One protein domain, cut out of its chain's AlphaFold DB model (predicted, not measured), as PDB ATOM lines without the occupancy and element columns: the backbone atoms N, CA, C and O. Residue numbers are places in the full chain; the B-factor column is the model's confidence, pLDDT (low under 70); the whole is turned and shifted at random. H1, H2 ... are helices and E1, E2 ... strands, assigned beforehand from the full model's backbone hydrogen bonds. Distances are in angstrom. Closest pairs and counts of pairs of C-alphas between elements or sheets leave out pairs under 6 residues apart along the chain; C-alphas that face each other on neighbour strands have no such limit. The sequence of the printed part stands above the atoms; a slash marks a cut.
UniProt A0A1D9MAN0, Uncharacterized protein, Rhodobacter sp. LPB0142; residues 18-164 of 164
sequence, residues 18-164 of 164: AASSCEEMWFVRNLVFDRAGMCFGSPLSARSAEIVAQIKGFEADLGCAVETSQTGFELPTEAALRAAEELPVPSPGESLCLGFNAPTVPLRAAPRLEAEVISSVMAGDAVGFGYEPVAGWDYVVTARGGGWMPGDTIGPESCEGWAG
ATOM      1  N   ALA A  18     -52.177  52.431 -21.119       57.94
ATOM      2  CA  ALA A  18     -51.654  53.472 -20.235       57.94
ATOM      3  C   ALA A  18     -52.699  54.008 -19.233       57.94
ATOM      4  O   ALA A  18     -52.342  54.456 -18.150       57.94
ATOM      5  N   ALA A  19     -53.994  53.984 -19.571       58.53
ATOM      6  CA  ALA A  19     -55.046  54.393 -18.643       58.53
ATOM      7  C   ALA A  19     -55.231  53.357 -17.526       58.53
ATOM      8  O   ALA A  19     -55.320  53.751 -16.367       58.53
ATOM      9  N   SER A  20     -55.198  52.055 -17.843       70.00
ATOM     10  CA  SER A  20     -55.311  50.997 -16.829       70.00
ATOM     11  C   SER A  20     -54.132  50.995 -15.852       70.00
ATOM     12  O   SER A  20     -54.350  50.881 -14.647       70.00
ATOM     13  N   SER A  21     -52.902  51.231 -16.329       83.00
ATOM     14  CA  SER A  21     -51.735  51.359 -15.445       83.00
ATOM     15  C   SER A  21     -51.830  52.598 -14.544       83.00
ATOM     16  O   SER A  21     -51.521  52.527 -13.357       83.00
ATOM     17  N   CYS A  22     -52.307  53.732 -15.072       91.25
ATOM     18  CA  CYS A  22     -52.505  54.951 -14.283       91.25
ATOM     19  C   CYS A  22     -53.579  54.782 -13.195       91.25
ATOM     20  O   CYS A  22     -53.395  55.266 -12.077       91.25
ATOM     21  N   GLU A  23     -54.696  54.119 -13.500       91.56
ATOM     22  CA  GLU A  23     -55.773  53.863 -12.535       91.56
ATOM     23  C   GLU A  23     -55.301  52.962 -11.388       91.56
ATOM     24  O   GLU A  23     -55.551  53.273 -10.221       91.56
ATOM     25  N   GLU A  24     -54.553  51.899 -11.693       92.69
ATOM     26  CA  GLU A  24     -53.990  51.019 -10.668       92.69
ATOM     27  C   GLU A  24     -52.918  51.726  -9.825       92.69
ATOM     28  O   GLU A  24     -52.945  51.643  -8.595       92.69
ATOM     29  N   MET A  25     -52.019  52.494 -10.449       94.69
ATOM     30  CA  MET A  25     -51.044  53.340  -9.746       94.69
ATOM     31  C   MET A  25     -51.733  54.313  -8.784       94.69
ATOM     32  O   MET A  25     -51.371  54.409  -7.603       94.69
ATOM     33  N   TRP A  26     -52.772  55.000  -9.259       92.94
ATOM     34  CA  TRP A  26     -53.572  55.891  -8.429       92.94
ATOM     35  C   TRP A  26     -54.229  55.129  -7.276       92.94
ATOM     36  O   TRP A  26     -54.190  55.603  -6.134       92.94
ATOM     37  N   PHE A  27     -54.789  53.948  -7.540       93.50
ATOM     38  CA  PHE A  27     -55.430  53.112  -6.532       93.50
ATOM     39  C   PHE A  27     -54.445  52.677  -5.443       93.50
ATOM     40  O   PHE A  27     -54.705  52.922  -4.265       93.50
ATOM     41  N   VAL A  28     -53.290  52.113  -5.808       95.12
ATOM     42  CA  VAL A  28     -52.270  51.663  -4.847       95.12
ATOM     43  C   VAL A  28     -51.783  52.830  -3.990       95.12
ATOM     44  O   VAL A  28     -51.730  52.714  -2.764       95.12
ATOM     45  N   ARG A  29     -51.497  53.988  -4.599       93.62
ATOM     46  CA  ARG A  29     -51.085  55.190  -3.860       93.62
ATOM     47  C   ARG A  29     -52.135  55.618  -2.832       93.62
ATOM     48  O   ARG A  29     -51.777  55.967  -1.710       93.62
ATOM     49  N   ASN A  30     -53.418  55.602  -3.189       91.50
ATOM     50  CA  ASN A  30     -54.491  55.955  -2.256       91.50
ATOM     51  C   ASN A  30     -54.696  54.883  -1.182       91.50
ATOM     52  O   ASN A  30     -54.925  55.232  -0.027       91.50
ATOM     53  N   LEU A  31     -54.531  53.602  -1.519       92.69
ATOM     54  CA  LEU A  31     -54.600  52.506  -0.554       92.69
ATOM     55  C   LEU A  31     -53.485  52.599   0.501       92.69
ATOM     56  O   LEU A  31     -53.722  52.290   1.669       92.69
ATOM     57  N   VAL A  32     -52.293  53.090   0.137       93.56
ATOM     58  CA  VAL A  32     -51.236  53.413   1.115       93.56
ATOM     59  C   VAL A  32     -51.720  54.455   2.132       93.56
ATOM     60  O   VAL A  32     -51.545  54.264   3.335       93.56
ATOM     61  N   PHE A  33     -52.335  55.549   1.672       91.12
ATOM     62  CA  PHE A  33     -52.838  56.605   2.560       91.12
ATOM     63  C   PHE A  33     -54.037  56.157   3.401       91.12
ATOM     64  O   PHE A  33     -54.118  56.505   4.579       91.12
ATOM     65  N   ASP A  34     -54.937  55.365   2.820       89.25
ATOM     66  CA  ASP A  34     -56.075  54.764   3.517       89.25
ATOM     67  C   ASP A  34     -55.599  53.940   4.723       89.25
ATOM     68  O   ASP A  34     -55.969  54.223   5.865       89.25
ATOM     69  N   ARG A  35     -54.644  53.026   4.497       89.94
ATOM     70  CA  ARG A  35     -54.029  52.195   5.549       89.94
ATOM     71  C   ARG A  35     -53.263  52.999   6.599       89.94
ATOM     72  O   ARG A  35     -53.156  52.560   7.741       89.94
ATOM     73  N   ALA A  36     -52.757  54.177   6.241       87.00
ATOM     74  CA  ALA A  36     -52.100  55.092   7.171       87.00
ATOM     75  C   ALA A  36     -53.087  55.919   8.029       87.00
ATOM     76  O   ALA A  36     -52.657  56.772   8.809       87.00
ATOM     77  N   GLY A  37     -54.399  55.691   7.918       77.50
ATOM     78  CA  GLY A  37     -55.408  56.328   8.769       77.50
ATOM     79  C   GLY A  37     -56.141  57.508   8.123       77.50
ATOM     80  O   GLY A  37     -56.495  58.454   8.821       77.50
ATOM     81  N   MET A  38     -56.404  57.430   6.812       64.31
ATOM     82  CA  MET A  38     -57.352  58.275   6.057       64.31
ATOM     83  C   MET A  38     -57.015  59.769   5.860       64.31
ATOM     84  O   MET A  38     -57.853  60.514   5.352       64.31
ATOM     85  N   CYS A  39     -55.801  60.237   6.163       63.16
ATOM     86  CA  CYS A  39     -55.399  61.621   5.876       63.16
ATOM     87  C   CYS A  39     -54.130  61.675   5.015       63.16
ATOM     88  O   CYS A  39     -53.118  61.075   5.370       63.16
ATOM     89  N   PHE A  40     -54.129  62.498   3.954       64.56
ATOM     90  CA  PHE A  40     -52.973  62.812   3.080       64.56
ATOM     91  C   PHE A  40     -51.771  63.486   3.796       64.56
ATOM     92  O   PHE A  40     -50.899  64.071   3.160       64.56
ATOM     93  N   GLY A  41     -51.708  63.405   5.125       62.16
ATOM     94  CA  GLY A  41     -50.619  63.881   5.971       62.16
ATOM     95  C   GLY A  41     -50.297  62.948   7.141       62.16
ATOM     96  O   GLY A  41     -49.516  63.334   8.010       62.16
ATOM     97  N   SER A  42     -50.885  61.745   7.195       70.75
ATOM     98  CA  SER A  42     -50.482  60.736   8.173       70.75
ATOM     99  C   SER A  42     -49.001  60.386   7.987       70.75
ATOM    100  O   SER A  42     -48.546  60.265   6.844       70.75
ATOM    101  N   PRO A  43     -48.234  60.195   9.075       80.94
ATOM    102  CA  PRO A  43     -46.875  59.689   8.971       80.94
ATOM    103  C   PRO A  43     -46.875  58.334   8.261       80.94
ATOM    104  O   PRO A  43     -47.463  57.367   8.745       80.94
ATOM    105  N   LEU A  44     -46.220  58.271   7.103       88.75
ATOM    106  CA  LEU A  44     -45.997  57.020   6.394       88.75
ATOM    107  C   LEU A  44     -44.790  56.298   6.994       88.75
ATOM    108  O   LEU A  44     -43.821  56.928   7.426       88.75
ATOM    109  N   SER A  45     -44.822  54.965   6.971       90.19
ATOM    110  CA  SER A  45     -43.599  54.184   7.156       90.19
ATOM    111  C   SER A  45     -42.589  54.529   6.052       90.19
ATOM    112  O   SER A  45     -42.979  54.983   4.973       90.19
ATOM    113  N   ALA A  46     -41.295  54.282   6.286       92.25
ATOM    114  CA  ALA A  46     -40.267  54.502   5.265       92.25
ATOM    115  C   ALA A  46     -40.600  53.764   3.955       92.25
ATOM    116  O   ALA A  46     -40.507  54.345   2.877       92.25
ATOM    117  N   ARG A  47     -41.088  52.522   4.065       91.25
ATOM    118  CA  ARG A  47     -41.487  51.710   2.915       91.25
ATOM    119  C   ARG A  47     -42.715  52.269   2.192       91.25
ATOM    120  O   ARG A  47     -42.717  52.392   0.975       91.25
ATOM    121  N   SER A  48     -43.747  52.668   2.931       93.00
ATOM    122  CA  SER A  48     -44.942  53.297   2.353       93.00
ATOM    123  C   SER A  48     -44.617  54.617   1.643       93.00
ATOM    124  O   SER A  48     -45.185  54.909   0.594       93.00
ATOM    125  N   ALA A  49     -43.694  55.411   2.196       93.50
ATOM    126  CA  ALA A  49     -43.235  56.648   1.574       93.50
ATOM    127  C   ALA A  49     -42.468  56.388   0.267       93.50
ATOM    128  O   ALA A  49     -42.675  57.109  -0.707       93.50
ATOM    129  N   GLU A  50     -41.633  55.347   0.230       95.06
ATOM    130  CA  GLU A  50     -40.925  54.904  -0.974       95.06
ATOM    131  C   GLU A  50     -41.898  54.462  -2.076       95.06
ATOM    132  O   GLU A  50     -41.807  54.965  -3.193       95.06
ATOM    133  N   ILE A  51     -42.884  53.615  -1.746       95.56
ATOM    134  CA  ILE A  51     -43.941  53.180  -2.678       95.56
ATOM    135  C   ILE A  51     -44.642  54.396  -3.300       95.56
ATOM    136  O   ILE A  51     -44.752  54.506  -4.520       95.56
ATOM    137  N   VAL A  52     -45.076  55.354  -2.473       95.00
ATOM    138  CA  VAL A  52     -45.753  56.574  -2.948       95.00
ATOM    139  C   VAL A  52     -44.839  57.425  -3.831       95.00
ATOM    140  O   VAL A  52     -45.307  57.993  -4.817       95.00
ATOM    141  N   ALA A  53     -43.557  57.550  -3.482       96.06
ATOM    142  CA  ALA A  53     -42.600  58.327  -4.260       96.06
ATOM    143  C   ALA A  53     -42.343  57.699  -5.636       96.06
ATOM    144  O   ALA A  53     -42.347  58.419  -6.634       96.06
ATOM    145  N   GLN A  54     -42.180  56.375  -5.696       96.38
ATOM    146  CA  GLN A  54     -41.944  55.659  -6.947       96.38
ATOM    147  C   GLN A  54     -43.163  55.727  -7.871       96.38
ATOM    148  O   GLN A  54     -43.021  56.105  -9.032       96.38
ATOM    149  N   ILE A  55     -44.367  55.483  -7.338       96.00
ATOM    150  CA  ILE A  55     -45.614  55.606  -8.105       96.00
ATOM    151  C   ILE A  55     -45.761  57.011  -8.695       96.00
ATOM    152  O   ILE A  55     -46.065  57.147  -9.874       96.00
ATOM    153  N   LYS A  56     -45.493  58.066  -7.914       94.62
ATOM    154  CA  LYS A  56     -45.546  59.446  -8.421       94.62
ATOM    155  C   LYS A  56     -44.542  59.713  -9.545       94.62
ATOM    156  O   LYS A  56     -44.824  60.544 -10.402       94.62
ATOM    157  N   GLY A  57     -43.389  59.043  -9.525       94.88
ATOM    158  CA  GLY A  57     -42.420  59.079 -10.620       94.88
ATOM    159  C   GLY A  57     -43.015  58.505 -11.903       94.88
ATOM    160  O   GLY A  57     -43.082  59.205 -12.908       94.88
ATOM    161  N   PHE A  58     -43.554  57.285 -11.840       94.50
ATOM    162  CA  PHE A  58     -44.194  56.649 -12.994       94.50
ATOM    163  C   PHE A  58     -45.429  57.407 -13.490       94.50
ATOM    164  O   PHE A  58     -45.594  57.585 -14.693       94.50
ATOM    165  N   GLU A  59     -46.263  57.927 -12.586       93.94
ATOM    166  CA  GLU A  59     -47.401  58.774 -12.955       93.94
ATOM    167  C   GLU A  59     -46.954  60.021 -13.735       93.94
ATOM    168  O   GLU A  59     -47.622  60.422 -14.691       93.94
ATOM    169  N   ALA A  60     -45.833  60.639 -13.344       93.62
ATOM    170  CA  ALA A  60     -45.283  61.798 -14.038       93.62
ATOM    171  C   ALA A  60     -44.727  61.427 -15.422       93.62
ATOM    172  O   ALA A  60     -45.018  62.128 -16.393       93.62
ATOM    173  N   ASP A  61     -43.991  60.319 -15.520       91.62
ATOM    174  CA  ASP A  61     -43.405  59.838 -16.776       91.62
ATOM    175  C   ASP A  61     -44.479  59.427 -17.799       91.62
ATOM    176  O   ASP A  61     -44.338  59.683 -18.996       91.62
ATOM    177  N   LEU A  62     -45.585  58.841 -17.327       90.25
ATOM    178  CA  LEU A  62     -46.727  58.434 -18.152       90.25
ATOM    179  C   LEU A  62     -47.717  59.576 -18.436       90.25
ATOM    180  O   LEU A  62     -48.622  59.413 -19.255       90.25
ATOM    181  N   GLY A  63     -47.574  60.727 -17.772       92.12
ATOM    182  CA  GLY A  63     -48.520  61.839 -17.886       92.12
ATOM    183  C   GLY A  63     -49.919  61.488 -17.368       92.12
ATOM    184  O   GLY A  63     -50.918  61.922 -17.947       92.12
ATOM    185  N   CYS A  64     -50.002  60.687 -16.302       90.88
ATOM    186  CA  CYS A  64     -51.265  60.200 -15.758       90.88
ATOM    187  C   CYS A  64     -52.185  61.352 -15.322       90.88
ATOM    188  O   CYS A  64     -51.842  62.167 -14.463       90.88
ATOM    189  N   ALA A  65     -53.400  61.364 -15.870       88.31
ATOM    190  CA  ALA A  65     -54.479  62.282 -15.512       88.31
ATOM    191  C   ALA A  65     -55.735  61.477 -15.148       88.31
ATOM    192  O   ALA A  65     -56.710  61.439 -15.897       88.31
ATOM    193  N   VAL A  66     -55.674  60.772 -14.014       84.50
ATOM    194  CA  VAL A  66     -56.766  59.908 -13.544       84.50
ATOM    195  C   VAL A  66     -57.967  60.757 -13.131       84.50
ATOM    196  O   VAL A  66     -57.837  61.688 -12.337       84.50
ATOM    197  N   GLU A  67     -59.144  60.427 -13.662       81.81
ATOM    198  CA  GLU A  67     -60.397  61.115 -13.349       81.81
ATOM    199  C   GLU A  67     -60.884  60.732 -11.946       81.81
ATOM    200  O   GLU A  67     -61.462  59.665 -11.734       81.81
ATOM    201  N   THR A  68     -60.653  61.617 -10.977       81.75
ATOM    202  CA  THR A  68     -60.926  61.357  -9.556       81.75
ATOM    203  C   THR A  68     -62.366  61.639  -9.128       81.75
ATOM    204  O   THR A  68     -62.689  61.445  -7.959       81.75
ATOM    205  N   SER A  69     -63.228  62.148 -10.016       81.31
ATOM    206  CA  SER A  69     -64.655  62.336  -9.708       81.31
ATOM    207  C   SER A  69     -65.481  61.050  -9.832       81.31
ATOM    208  O   SER A  69     -66.641  61.025  -9.418       81.31
ATOM    209  N   GLN A  70     -64.893  59.975 -10.364       74.44
ATOM    210  CA  GLN A  70     -65.523  58.660 -10.426       74.44
ATOM    211  C   GLN A  70     -65.594  58.011  -9.039       74.44
ATOM    212  O   GLN A  70     -64.686  58.134  -8.220       74.44
ATOM    213  N   THR A  71     -66.686  57.293  -8.768       70.75
ATOM    214  CA  THR A  71     -66.937  56.648  -7.465       70.75
ATOM    215  C   THR A  71     -66.227  55.301  -7.295       70.75
ATOM    216  O   THR A  71     -66.401  54.652  -6.267       70.75
ATOM    217  N   GLY A  72     -65.448  54.871  -8.288       67.06
ATOM    218  CA  GLY A  72     -64.650  53.650  -8.263       67.06
ATOM    219  C   GLY A  72     -64.079  53.317  -9.640       67.06
ATOM    220  O   GLY A  72     -64.617  53.761 -10.652       67.06
ATOM    221  N   PHE A  73     -63.008  52.527  -9.648       74.81
ATOM    222  CA  PHE A  73     -62.451  51.886 -10.838       74.81
ATOM    223  C   PHE A  73     -62.669  50.384 -10.689       74.81
ATOM    224  O   PHE A  73     -62.420  49.838  -9.614       74.81
ATOM    225  N   GLU A  74     -63.132  49.711 -11.739       82.62
ATOM    226  CA  GLU A  74     -63.145  48.248 -11.751       82.62
ATOM    227  C   GLU A  74     -61.730  47.762 -12.059       82.62
ATOM    228  O   GLU A  74     -61.359  47.572 -13.214       82.62
ATOM    229  N   LEU A  75     -60.923  47.589 -11.011       87.44
ATOM    230  CA  LEU A  75     -59.592  47.006 -11.133       87.44
ATOM    231  C   LEU A  75     -59.681  45.494 -10.903       87.44
ATOM    232  O   LEU A  75     -60.017  45.069  -9.792       87.44
ATOM    233  N   PRO A  76     -59.326  44.653 -11.893       88.25
ATOM    234  CA  PRO A  76     -59.295  43.199 -11.713       88.25
ATOM    235  C   PRO A  76     -58.396  42.752 -10.548       88.25
ATOM    236  O   PRO A  76     -58.624  41.706  -9.943       88.25
ATOM    237  N   THR A  77     -57.389  43.560 -10.215       92.75
ATOM    238  CA  THR A  77     -56.388  43.315  -9.175       92.75
ATOM    239  C   THR A  77     -56.777  43.872  -7.803       92.75
ATOM    240  O   THR A  77     -56.075  43.603  -6.827       92.75
ATOM    241  N   GLU A  78     -57.902  44.591  -7.667       93.38
ATOM    242  CA  GLU A  78     -58.280  45.269  -6.416       93.38
ATOM    243  C   GLU A  78     -58.290  44.314  -5.216       93.38
ATOM    244  O   GLU A  78     -57.714  44.616  -4.168       93.38
ATOM    245  N   ALA A  79     -58.912  43.142  -5.364       94.19
ATOM    246  CA  ALA A  79     -58.998  42.161  -4.285       94.19
ATOM    247  C   ALA A  79     -57.611  41.652  -3.853       94.19
ATOM    248  O   ALA A  79     -57.353  41.513  -2.657       94.19
ATOM    249  N   ALA A  80     -56.706  41.423  -4.811       96.56
ATOM    250  CA  ALA A  80     -55.338  40.987  -4.539       96.56
ATOM    251  C   ALA A  80     -54.541  42.074  -3.799       96.56
ATOM    252  O   ALA A  80     -53.942  41.812  -2.753       96.56
ATOM    253  N   LEU A  81     -54.609  43.314  -4.289       97.19
ATOM    254  CA  LEU A  81     -53.935  44.463  -3.683       97.19
ATOM    255  C   LEU A  81     -54.432  44.727  -2.258       97.19
ATOM    256  O   LEU A  81     -53.637  44.973  -1.351       97.19
ATOM    257  N   ARG A  82     -55.745  44.622  -2.022       96.12
ATOM    258  CA  ARG A  82     -56.317  44.783  -0.679       96.12
ATOM    259  C   ARG A  82     -55.875  43.693   0.292       96.12
ATOM    260  O   ARG A  82     -55.722  44.008   1.471       96.12
ATOM    261  N   ALA A  83     -55.649  42.469  -0.183       97.19
ATOM    262  CA  ALA A  83     -55.193  41.348   0.638       97.19
ATOM    263  C   ALA A  83     -53.704  41.427   1.026       97.19
ATOM    264  O   ALA A  83     -53.303  40.825   2.020       97.19
ATOM    265  N   ALA A  84     -52.879  42.167   0.280       98.00
ATOM    266  CA  ALA A  84     -51.458  42.310   0.588       98.00
ATOM    267  C   ALA A  84     -51.233  43.126   1.875       98.00
ATOM    268  O   ALA A  84     -51.813  44.193   2.031       98.00
ATOM    269  N   GLU A  85     -50.354  42.679   2.770       96.25
ATOM    270  CA  GLU A  85     -49.867  43.439   3.934       96.25
ATOM    271  C   GLU A  85     -48.950  44.578   3.465       96.25
ATOM    272  O   GLU A  85     -49.180  45.744   3.793       96.25
ATOM    273  N   GLU A  86     -47.972  44.255   2.614       96.12
ATOM    274  CA  GLU A  86     -47.107  45.226   1.942       96.12
ATOM    275  C   GLU A  86     -47.517  45.360   0.473       96.12
ATOM    276  O   GLU A  86     -47.559  44.372  -0.259       96.12
ATOM    277  N   LEU A  87     -47.840  46.583   0.044       97.81
ATOM    278  CA  LEU A  87     -48.300  46.835  -1.320       97.81
ATOM    279  C   LEU A  87     -47.137  46.801  -2.319       97.81
ATOM    280  O   LEU A  87     -46.072  47.354  -2.025       97.81
ATOM    281  N   PRO A  88     -47.336  46.203  -3.504       97.56
ATOM    282  CA  PRO A  88     -46.384  46.318  -4.597       97.56
ATOM    283  C   PRO A  88     -46.445  47.712  -5.233       97.56
ATOM    284  O   PRO A  88     -47.408  48.455  -5.045       97.56
ATOM    285  N   VAL A  89     -45.426  48.056  -6.016       97.44
ATOM    286  CA  VAL A  89     -45.459  49.232  -6.894       97.44
ATOM    287  C   VAL A  89     -45.843  48.750  -8.291       97.44
ATOM    288  O   VAL A  89     -45.088  47.950  -8.840       97.44
ATOM    289  N   PRO A  90     -46.979  49.181  -8.871       95.81
ATOM    290  CA  PRO A  90     -47.304  48.863 -10.259       95.81
ATOM    291  C   PRO A  90     -46.205  49.353 -11.202       95.81
ATOM    292  O   PRO A  90     -45.718  50.478 -11.056       95.81
ATOM    293  N   SER A  91     -45.815  48.503 -12.145       90.38
ATOM    294  CA  SER A  91     -44.815  48.808 -13.164       90.38
ATOM    295  C   SER A  91     -45.504  49.264 -14.457       90.38
ATOM    296  O   SER A  91     -46.599  48.797 -14.761       90.38
ATOM    297  N   PRO A  92     -44.891  50.150 -15.261       84.75
ATOM    298  CA  PRO A  92     -45.376  50.453 -16.610       84.75
ATOM    299  C   PRO A  92     -45.257  49.276 -17.594       84.75
ATOM    300  O   PRO A  92     -45.835  49.329 -18.678       84.75
ATOM    301  N   GLY A  93     -44.442  48.268 -17.266       84.06
ATOM    302  CA  GLY A  93     -44.270  47.060 -18.063       84.06
ATOM    303  C   GLY A  93     -45.093  45.906 -17.507       84.06
ATOM    304  O   GLY A  93     -45.173  45.722 -16.294       84.06
ATOM    305  N   GLU A  94     -45.648  45.099 -18.404       87.06
ATOM    306  CA  GLU A  94     -46.361  43.879 -18.045       87.06
ATOM    307  C   GLU A  94     -45.768  42.684 -18.791       87.06
ATOM    308  O   GLU A  94     -45.347  42.785 -19.943       87.06
ATOM    309  N   SER A  95     -45.746  41.532 -18.135       92.25
ATOM    310  CA  SER A  95     -45.526  40.249 -18.790       92.25
ATOM    311  C   SER A  95     -46.415  39.180 -18.174       92.25
ATOM    312  O   SER A  95     -46.964  39.340 -17.083       92.25
ATOM    313  N   LEU A  96     -46.604  38.087 -18.900       95.06
ATOM    314  CA  LEU A  96     -47.547  37.044 -18.538       95.06
ATOM    315  C   LEU A  96     -46.930  35.676 -18.815       95.06
ATOM    316  O   LEU A  96     -46.617  35.352 -19.960       95.06
ATOM    317  N   CYS A  97     -46.815  34.857 -17.776       97.94
ATOM    318  CA  CYS A  97     -46.611  33.418 -17.914       97.94
ATOM    319  C   CYS A  97     -47.955  32.775 -18.266       97.94
ATOM    320  O   CYS A  97     -48.930  32.926 -17.532       97.94
ATOM    321  N   LEU A  98     -48.020  32.068 -19.390       97.69
ATOM    322  CA  LEU A  98     -49.202  31.352 -19.859       97.69
ATOM    323  C   LEU A  98     -49.063  29.867 -19.536       97.69
ATOM    324  O   LEU A  98     -48.061  29.254 -19.901       97.69
ATOM    325  N   GLY A  99     -50.080  29.291 -18.893       97.38
ATOM    326  CA  GLY A  99     -50.124  27.858 -18.603       97.38
ATOM    327  C   GLY A  99     -48.996  27.435 -17.668       97.38
ATOM    328  O   GLY A  99     -48.141  26.638 -18.048       97.38
ATOM    329  N   PHE A 100     -48.966  27.984 -16.452       98.38
ATOM    330  CA  PHE A 100     -47.999  27.586 -15.432       98.38
ATOM    331  C   PHE A 100     -48.002  26.060 -15.261       98.38
ATOM    332  O   PHE A 100     -49.062  25.459 -15.102       98.38
ATOM    333  N   ASN A 101     -46.843  25.409 -15.297       97.69
ATOM    334  CA  ASN A 101     -46.743  23.946 -15.367       97.69
ATOM    335  C   ASN A 101     -45.798  23.336 -14.311       97.69
ATOM    336  O   ASN A 101     -45.412  22.171 -14.419       97.69
ATOM    337  N   ALA A 102     -45.464  24.097 -13.267       96.56
ATOM    338  CA  ALA A 102     -44.596  23.669 -12.173       96.56
ATOM    339  C   ALA A 102     -45.390  23.434 -10.859       96.56
ATOM    340  O   ALA A 102     -46.620  23.575 -10.836       96.56
ATOM    341  N   PRO A 103     -44.738  23.006  -9.755       97.88
ATOM    342  CA  PRO A 103     -45.403  22.843  -8.462       97.88
ATOM    343  C   PRO A 103     -46.058  24.133  -7.951       97.88
ATOM    344  O   PRO A 103     -45.603  25.231  -8.255       97.88
ATOM    345  N   THR A 104     -47.101  23.997  -7.127       98.31
ATOM    346  CA  THR A 104     -47.811  25.132  -6.519       98.31
ATOM    347  C   THR A 104     -46.862  26.086  -5.792       98.31
ATOM    348  O   THR A 104     -46.096  25.659  -4.926       98.31
ATOM    349  N   VAL A 105     -46.982  27.383  -6.084       98.44
ATOM    350  CA  VAL A 105     -46.201  28.450  -5.444       98.44
ATOM    351  C   VAL A 105     -47.091  29.200  -4.450       98.44
ATOM    352  O   VAL A 105     -48.120  29.744  -4.859       98.44
ATOM    353  N   PRO A 106     -46.746  29.251  -3.150       98.44
ATOM    354  CA  PRO A 106     -47.490  30.050  -2.182       98.44
ATOM    355  C   PRO A 106     -47.244  31.546  -2.410       98.44
ATOM    356  O   PRO A 106     -46.096  31.976  -2.493       98.44
ATOM    357  N   LEU A 107     -48.320  32.334  -2.445       98.75
ATOM    358  CA  LEU A 107     -48.269  33.790  -2.568       98.75
ATOM    359  C   LEU A 107     -48.543  34.444  -1.218       98.75
ATOM    360  O   LEU A 107     -49.527  34.121  -0.547       98.75
ATOM    361  N   ARG A 108     -47.664  35.357  -0.808       98.75
ATOM    362  CA  ARG A 108     -47.625  35.912   0.548       98.75
ATOM    363  C   ARG A 108     -48.105  37.352   0.628       98.75
ATOM    364  O   ARG A 108     -48.017  38.105  -0.337       98.75
ATOM    365  N   ALA A 109     -48.558  37.754   1.809       98.56
ATOM    366  CA  ALA A 109     -49.027  39.114   2.063       98.56
ATOM    367  C   ALA A 109     -47.906  40.172   2.022       98.56
ATOM    368  O   ALA A 109     -48.179  41.332   1.730       98.56
ATOM    369  N   ALA A 110     -46.654  39.793   2.290       98.00
ATOM    370  CA  ALA A 110     -45.483  40.676   2.290       98.00
ATOM    371  C   ALA A 110     -44.236  39.929   1.764       98.00
ATOM    372  O   ALA A 110     -44.224  38.692   1.819       98.00
ATOM    373  N   PRO A 111     -43.181  40.634   1.296       97.88
ATOM    374  CA  PRO A 111     -41.978  40.038   0.697       97.88
ATOM    375  C   PRO A 111     -41.023  39.445   1.752       97.88
ATOM    376  O   PRO A 111     -39.885  39.877   1.934       97.88
ATOM    377  N   ARG A 112     -41.509  38.459   2.512       97.19
ATOM    378  CA  ARG A 112     -40.764  37.718   3.544       97.19
ATOM    379  C   ARG A 112     -41.370  36.330   3.753       97.19
ATOM    380  O   ARG A 112     -42.575  36.139   3.599       97.19
ATOM    381  N   LEU A 113     -40.553  35.351   4.140       96.19
ATOM    382  CA  LEU A 113     -40.976  33.944   4.237       96.19
ATOM    383  C   LEU A 113     -42.009  33.684   5.342       96.19
ATOM    384  O   LEU A 113     -42.782  32.737   5.248       96.19
ATOM    385  N   GLU A 114     -42.043  34.512   6.379       97.62
ATOM    386  CA  GLU A 114     -42.937  34.366   7.529       97.62
ATOM    387  C   GLU A 114     -44.280  35.078   7.321       97.62
ATOM    388  O   GLU A 114     -45.134  35.048   8.207       97.62
ATOM    389  N   ALA A 115     -44.467  35.781   6.199       98.38
ATOM    390  CA  ALA A 115     -45.734  36.435   5.900       98.38
ATOM    391  C   ALA A 115     -46.819  35.397   5.590       98.38
ATOM    392  O   ALA A 115     -46.534  34.327   5.037       98.38
ATOM    393  N   GLU A 116     -48.060  35.733   5.945       98.50
ATOM    394  CA  GLU A 116     -49.234  34.901   5.685       98.50
ATOM    395  C   GLU A 116     -49.328  34.544   4.201       98.50
ATOM    396  O   GLU A 116     -49.073  35.384   3.336       98.50
ATOM    397  N   VAL A 117     -49.688  33.293   3.910       98.69
ATOM    398  CA  VAL A 117     -50.009  32.858   2.549       98.69
ATOM    399  C   VAL A 117     -51.453  33.256   2.264       98.69
ATOM    400  O   VAL A 117     -52.370  32.710   2.872       98.69
ATOM    401  N   ILE A 118     -51.641  34.198   1.345       98.44
ATOM    402  CA  ILE A 118     -52.946  34.785   1.004       98.44
ATOM    403  C   ILE A 118     -53.518  34.239  -0.308       98.44
ATOM    404  O   ILE A 118     -54.710  34.373  -0.568       98.44
ATOM    405  N   SER A 119     -52.682  33.615  -1.143       98.44
ATOM    406  CA  SER A 119     -53.095  32.962  -2.386       98.44
ATOM    407  C   SER A 119     -52.042  31.940  -2.840       98.44
ATOM    408  O   SER A 119     -51.089  31.638  -2.116       98.44
ATOM    409  N   SER A 120     -52.201  31.385  -4.039       98.44
ATOM    410  CA  SER A 120     -51.226  30.479  -4.645       98.44
ATOM    411  C   SER A 120     -51.310  30.480  -6.167       98.44
ATOM    412  O   SER A 120     -52.412  30.497  -6.720       98.44
ATOM    413  N   VAL A 121     -50.164  30.331  -6.825       98.56
ATOM    414  CA  VAL A 121     -50.094  29.928  -8.235       98.56
ATOM    415  C   VAL A 121     -50.201  28.409  -8.306       98.56
ATOM    416  O   VAL A 121     -49.519  27.704  -7.563       98.56
ATOM    417  N   MET A 122     -51.048  27.887  -9.188       98.44
ATOM    418  CA  MET A 122     -51.178  26.442  -9.417       98.44
ATOM    419  C   MET A 122     -51.145  26.129 -10.909       98.44
ATOM    420  O   MET A 122     -51.369  27.006 -11.741       98.44
ATOM    421  N   ALA A 123     -50.890  24.859 -11.235       98.12
ATOM    422  CA  ALA A 123     -50.817  24.396 -12.614       98.12
ATOM    423  C   ALA A 123     -52.032  24.856 -13.449       98.12
ATOM    424  O   ALA A 123     -53.178  24.784 -12.995       98.12
ATOM    425  N   GLY A 124     -51.762  25.334 -14.661       97.94
ATOM    426  CA  GLY A 124     -52.718  25.922 -15.594       97.94
ATOM    427  C   GLY A 124     -52.962  27.425 -15.424       97.94
ATOM    428  O   GLY A 124     -53.689  27.990 -16.238       97.94
ATOM    429  N   ASP A 125     -52.396  28.089 -14.409       98.44
ATOM    430  CA  ASP A 125     -52.568  29.539 -14.249       98.44
ATOM    431  C   ASP A 125     -51.941  30.350 -15.380       98.44
ATOM    432  O   ASP A 125     -50.876  30.015 -15.898       98.44
ATOM    433  N   ALA A 126     -52.576  31.481 -15.688       97.75
ATOM    434  CA  ALA A 126     -51.880  32.626 -16.251       97.75
ATOM    435  C   ALA A 126     -51.378  33.500 -15.090       97.75
ATOM    436  O   ALA A 126     -52.169  33.857 -14.210       97.75
ATOM    437  N   VAL A 127     -50.082  33.810 -15.072       98.19
ATOM    438  CA  VAL A 127     -49.426  34.546 -13.980       98.19
ATOM    439  C   VAL A 127     -48.904  35.870 -14.504       98.19
ATOM    440  O   VAL A 127     -47.989  35.892 -15.327       98.19
ATOM    441  N   GLY A 128     -49.535  36.956 -14.066       96.75
ATOM    442  CA  GLY A 128     -49.217  38.318 -14.468       96.75
ATOM    443  C   GLY A 128     -48.110  38.917 -13.611       96.75
ATOM    444  O   GLY A 128     -48.169  38.866 -12.379       96.75
ATOM    445  N   PHE A 129     -47.141  39.520 -14.287       95.88
ATOM    446  CA  PHE A 129     -46.050  40.307 -13.732       95.88
ATOM    447  C   PHE A 129     -46.245  41.747 -14.198       95.88
ATOM    448  O   PHE A 129     -45.939  42.070 -15.341       95.88
ATOM    449  N   GLY A 130     -46.790  42.591 -13.327       94.81
ATOM    450  CA  GLY A 130     -47.063  44.008 -13.607       94.81
ATOM    451  C   GLY A 130     -46.582  44.921 -12.484       94.81
ATOM    452  O   GLY A 130     -47.140  45.990 -12.262       94.81
ATOM    453  N   TYR A 131     -45.590  44.475 -11.712       96.94
ATOM    454  CA  TYR A 131     -45.149  45.146 -10.494       96.94
ATOM    455  C   TYR A 131     -43.627  45.133 -10.373       96.94
ATOM    456  O   TYR A 131     -42.966  44.201 -10.824       96.94
ATOM    457  N   GLU A 132     -43.080  46.161  -9.731       96.25
ATOM    458  CA  GLU A 132     -41.650  46.269  -9.463       96.25
ATOM    459  C   GLU A 132     -41.202  45.239  -8.410       96.25
ATOM    460  O   GLU A 132     -41.846  45.115  -7.357       96.25
ATOM    461  N   PRO A 133     -40.077  44.537  -8.639       95.62
ATOM    462  CA  PRO A 133     -39.531  43.590  -7.679       95.62
ATOM    463  C   PRO A 133     -38.949  44.304  -6.456       95.62
ATOM    464  O   PRO A 133     -38.423  45.418  -6.534       95.62
ATOM    465  N   VAL A 134     -38.979  43.634  -5.303       95.00
ATOM    466  CA  VAL A 134     -38.499  44.189  -4.030       95.00
ATOM    467  C   VAL A 134     -37.604  43.183  -3.331       95.00
ATOM    468  O   VAL A 134     -38.055  42.122  -2.921       95.00
ATOM    469  N   ALA A 135     -36.323  43.522  -3.166       92.94
ATOM    470  CA  ALA A 135     -35.363  42.724  -2.395       92.94
ATOM    471  C   ALA A 135     -35.349  41.219  -2.757       92.94
ATOM    472  O   ALA A 135     -35.234  40.365  -1.877       92.94
ATOM    473  N   GLY A 136     -35.466  40.896  -4.051       96.62
ATOM    474  CA  GLY A 136     -35.512  39.513  -4.539       96.62
ATOM    475  C   GLY A 136     -36.875  38.839  -4.386       96.62
ATOM    476  O   GLY A 136     -36.923  37.619  -4.270       96.62
ATOM    477  N   TRP A 137     -37.962  39.611  -4.346       98.38
ATOM    478  CA  TRP A 137     -39.341  39.129  -4.366       98.38
ATOM    479  C   TRP A 137     -40.116  39.758  -5.516       98.38
ATOM    480  O   TRP A 137     -39.996  40.960  -5.753       98.38
ATOM    481  N   ASP A 138     -40.969  38.952  -6.140       98.06
ATOM    482  CA  ASP A 138     -41.918  39.379  -7.161       98.06
ATOM    483  C   ASP A 138     -43.328  39.372  -6.581       98.06
ATOM    484  O   ASP A 138     -43.715  38.437  -5.871       98.06
ATOM    485  N   TYR A 139     -44.114  40.399  -6.894       98.38
ATOM    486  CA  TYR A 139     -45.556  40.360  -6.684       98.38
ATOM    487  C   TYR A 139     -46.226  39.926  -7.980       98.38
ATOM    488  O   TYR A 139     -46.027  40.546  -9.024       98.38
ATOM    489  N   VAL A 140     -47.036  38.876  -7.907       98.25
ATOM    490  CA  VAL A 140     -47.739  38.334  -9.073       98.25
ATOM    491  C   VAL A 140     -49.231  38.233  -8.826       98.25
ATOM    492  O   VAL A 140     -49.689  38.111  -7.685       98.25
ATOM    493  N   VAL A 141     -49.989  38.256  -9.917       97.75
ATOM    494  CA  VAL A 141     -51.447  38.115  -9.911       97.75
ATOM    495  C   VAL A 141     -51.887  36.981 -10.831       97.75
ATOM    496  O   VAL A 141     -51.326  36.760 -11.900       97.75
ATOM    497  N   THR A 142     -52.913  36.252 -10.415       97.19
ATOM    498  CA  THR A 142     -53.628  35.246 -11.203       97.19
ATOM    499  C   THR A 142     -55.128  35.510 -11.090       97.19
ATOM    500  O   THR A 142     -55.579  36.333 -10.290       97.19
ATOM    501  N   ALA A 143     -55.946  34.754 -11.821       94.31
ATOM    502  CA  ALA A 143     -57.402  34.817 -11.667       94.31
ATOM    503  C   ALA A 143     -57.894  34.448 -10.246       94.31
ATOM    504  O   ALA A 143     -59.054  34.684  -9.915       94.31
ATOM    505  N   ARG A 144     -57.039  33.841  -9.410       92.69
ATOM    506  CA  ARG A 144     -57.360  33.427  -8.035       92.69
ATOM    507  C   ARG A 144     -56.984  34.464  -6.973       92.69
ATOM    508  O   ARG A 144     -57.360  34.291  -5.816       92.69
ATOM    509  N   GLY A 145     -56.232  35.503  -7.327       96.50
ATOM    510  CA  GLY A 145     -55.722  36.509  -6.396       96.50
ATOM    511  C   GLY A 145     -54.276  36.881  -6.707       96.50
ATOM    512  O   GLY A 145     -53.804  36.672  -7.817       96.50
ATOM    513  N   GLY A 146     -53.559  37.421  -5.727       98.00
ATOM    514  CA  GLY A 146     -52.159  37.797  -5.901       98.00
ATOM    515  C   GLY A 146     -51.394  37.815  -4.590       98.00
ATOM    516  O   GLY A 146     -51.969  37.614  -3.519       98.00
ATOM    517  N   GLY A 147     -50.088  38.021  -4.688       98.62
ATOM    518  CA  GLY A 147     -49.197  38.096  -3.540       98.62
ATOM    519  C   GLY A 147     -47.728  37.982  -3.927       98.62
ATOM    520  O   GLY A 147     -47.378  37.795  -5.090       98.62
ATOM    521  N   TRP A 148     -46.876  38.080  -2.912       98.69
ATOM    522  CA  TRP A 148     -45.425  38.032  -3.031       98.69
ATOM    523  C   TRP A 148     -44.901  36.594  -3.079       98.69
ATOM    524  O   TRP A 148     -45.293  35.755  -2.264       98.69
ATOM    525  N   MET A 149     -43.954  36.329  -3.968       98.50
ATOM    526  CA  MET A 149     -43.164  35.099  -4.016       98.50
ATOM    527  C   MET A 149     -41.671  35.432  -4.146       98.50
ATOM    528  O   MET A 149     -41.342  36.531  -4.598       98.50
ATOM    529  N   PRO A 150     -40.754  34.529  -3.754       98.19
ATOM    530  CA  PRO A 150     -39.340  34.726  -4.044       98.19
ATOM    531  C   PRO A 150     -39.125  34.928  -5.547       98.19
ATOM    532  O   PRO A 150     -39.763  34.257  -6.362       98.19
ATOM    533  N   GLY A 151     -38.231  35.841  -5.902       95.81
ATOM    534  CA  GLY A 151     -37.858  36.107  -7.284       95.81
ATOM    535  C   GLY A 151     -37.286  34.866  -7.956       95.81
ATOM    536  O   GLY A 151     -36.816  33.942  -7.284       95.81
ATOM    537  N   ASP A 152     -37.382  34.829  -9.282       92.81
ATOM    538  CA  ASP A 152     -36.944  33.709 -10.126       92.81
ATOM    539  C   ASP A 152     -37.660  32.370  -9.841       92.81
ATOM    540  O   ASP A 152     -37.300  31.338 -10.404       92.81
ATOM    541  N   THR A 153     -38.702  32.356  -8.995       96.44
ATOM    542  CA  THR A 153     -39.501  31.140  -8.734       96.44
ATOM    543  C   THR A 153     -40.235  30.667  -9.991       96.44
ATOM    544  O   THR A 153     -40.444  29.467 -10.171       96.44
ATOM    545  N   ILE A 154     -40.644  31.603 -10.849       96.75
ATOM    546  CA  ILE A 154     -41.318  31.325 -12.119       96.75
ATOM    547  C   ILE A 154     -40.386  31.765 -13.245       96.75
ATOM    548  O   ILE A 154     -40.181  32.955 -13.465       96.75
ATOM    549  N   GLY A 155     -39.822  30.783 -13.945       94.62
ATOM    550  CA  GLY A 155     -38.924  30.966 -15.084       94.62
ATOM    551  C   GLY A 155     -39.493  30.406 -16.393       94.62
ATOM    552  O   GLY A 155     -40.573  29.801 -16.396       94.62
ATOM    553  N   PRO A 156     -38.780  30.575 -17.523       92.62
ATOM    554  CA  PRO A 156     -39.189  30.092 -18.842       92.62
ATOM    555  C   PRO A 156     -39.635  28.629 -18.899       92.62
ATOM    556  O   PRO A 156     -40.559  28.292 -19.631       92.62
ATOM    557  N   GLU A 157     -39.003  27.772 -18.109       95.12
ATOM    558  CA  GLU A 157     -39.279  26.343 -18.008       95.12
ATOM    559  C   GLU A 157     -40.577  26.002 -17.267       95.12
ATOM    560  O   GLU A 157     -41.074  24.886 -17.404       95.12
ATOM    561  N   SER A 158     -41.115  26.948 -16.493       96.56
ATOM    562  CA  SER A 158     -42.308  26.767 -15.658       96.56
ATOM    563  C   SER A 158     -43.611  27.218 -16.328       96.56
ATOM    564  O   SER A 158     -44.672  27.184 -15.701       96.56
ATOM    565  N   CYS A 159     -43.545  27.632 -17.596       97.75
ATOM    566  CA  CYS A 159     -44.670  28.157 -18.365       97.75
ATOM    567  C   CYS A 159     -44.766  27.455 -19.720       97.75
ATOM    568  O   CYS A 159     -43.756  27.148 -20.351       97.75
ATOM    569  N   GLU A 160     -45.986  27.240 -20.208       97.81
ATOM    570  CA  GLU A 160     -46.219  26.798 -21.587       97.81
ATOM    571  C   GLU A 160     -45.884  27.900 -22.604       97.81
ATOM    572  O   GLU A 160     -45.496  27.605 -23.737       97.81
ATOM    573  N   GLY A 161     -46.001  29.171 -22.207       96.81
ATOM    574  CA  GLY A 161     -45.614  30.315 -23.028       96.81
ATOM    575  C   GLY A 161     -45.451  31.611 -22.237       96.81
ATOM    576  O   GLY A 161     -45.801  31.681 -21.062       96.81
ATOM    577  N   TRP A 162     -44.939  32.642 -22.910       96.00
ATOM    578  CA  TRP A 162     -44.774  33.993 -22.367       96.00
ATOM    579  C   TRP A 162     -45.396  35.033 -23.296       96.00
ATOM    580  O   TRP A 162     -45.314  34.899 -24.518       96.00
ATOM    581  N   ALA A 163     -45.992  36.068 -22.712       92.38
ATOM    582  CA  ALA A 163     -46.466  37.260 -23.410       92.38
ATOM    583  C   ALA A 163     -45.948  38.535 -22.724       92.38
ATOM    584  O   ALA A 163     -45.672  38.517 -21.524       92.38
ATOM    585  N   GLY A 164     -45.814  39.616 -23.496       83.00
ATOM    586  CA  GLY A 164     -45.343  40.941 -23.081       83.00
ATOM    587  C   GLY A 164     -45.360  41.919 -24.248       83.00
ATOM    588  O   GLY A 164     -45.518  41.445 -25.401       83.00
TER     589      GLY A 164
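Overview. This is residues 18 to 164 of the 164 residues of an uncharacterized protein of Rhodobacter sp. LPB0142 (UniProt A0A1D9MAN0). A helical hairpin, H1 and H2, forms one end of the model and packs beside a lobe of three small sheets. In that lobe the hairpin E5 and E6 lies between the sheet E4 E1 E7 and the hairpin E2 and E3, and the short helix H3 packs on E6. The 147 printed residues include three named helices followed by seven named strands, in the order H1 H2 H3 E1 E2 E3 E4 E5 E6 E7, and the class is mixed, helices and strands. The sheets have the orders E4 - E1 - E7, E2 - E3 and E5 - E6, all antiparallel. The whole is compact, with a radius of gyration of the C-alphas of 15.3 A and spans of 44 by 33 by 25 A.

Along the chain. H1, residues 18 to 35, begins at C-alpha 18 (-51.654, 53.472, -20.235) and is 25.9 A long. H2, residues 46 to 62, is 24.6 A long, and H3 is residues 78 to 83. E1, residues 90 to 100, is 21.9 A long, begins at C-alpha 90 (-47.304, 48.863, -10.259) and bends by 90 degrees at residue 93. E2 is residues 105 to 108, E3 residues 117 to 121 and E4 residues 127 to 131. E5, residues 137 to 142, is 16.3 A long, and E6, residues 145 to 150, is 16.6 A long. E7, residues 159 to 163, ends at C-alpha 163 (-46.466, 37.260, -23.410).

Arrangement. H1 and H2 form a helical hairpin and touch at a shallow tilt of 22 degrees, opposite ways; their closest C-alphas, of Arg 29 and Val 52, are 5.6 A apart. H1 is on the sheet E4 E1 E7, and its closest C-alphas to E1 are those of Met 25 and Pro 90, 5.9 A. H2 only grazes this sheet, with residues 51 to 62. E1 is the inner strand: N 95 and O 129 of E4 are 2.9 A apart, and N 98 and O 161 of E7 2.8 A, both within hydrogen-bond range. E4 and E5 have 15 pairs of C-alphas within 8 A, the closest being Gly 128 and Val 141, 5.1 A. In the hairpin E5 and E6, N 138 and O 149 are within hydrogen-bond range at 2.9 A. The closest C-alphas of E2 and E6 are those of Leu 107 and Gly 147, 4.5 A. In the hairpin E2 and E3, N 107 and O 119 are within hydrogen-bond range at 2.9 A. H3 comes closest to E6 at the C-alphas of Ala 80 and Gly 146, 4.7 A, and is close to H1 but not clearly touching, with C-alphas 28 and 81 7.5 A apart. E7 and E5 are apart. In H1, H2 and H3 every O i to N i+4 pair is within hydrogen-bond range.

Size, cuts and confidence. The C-alphas farthest apart, of Gly 41 and Glu 160, are 46.4 A apart. The printed part has no cut, and the link from H2 to H3, residues 63 to 77, is long. The mean pLDDT of the printed part is 92.0; it is under 70 at residues 18 to 19, 38 to 41 and 72.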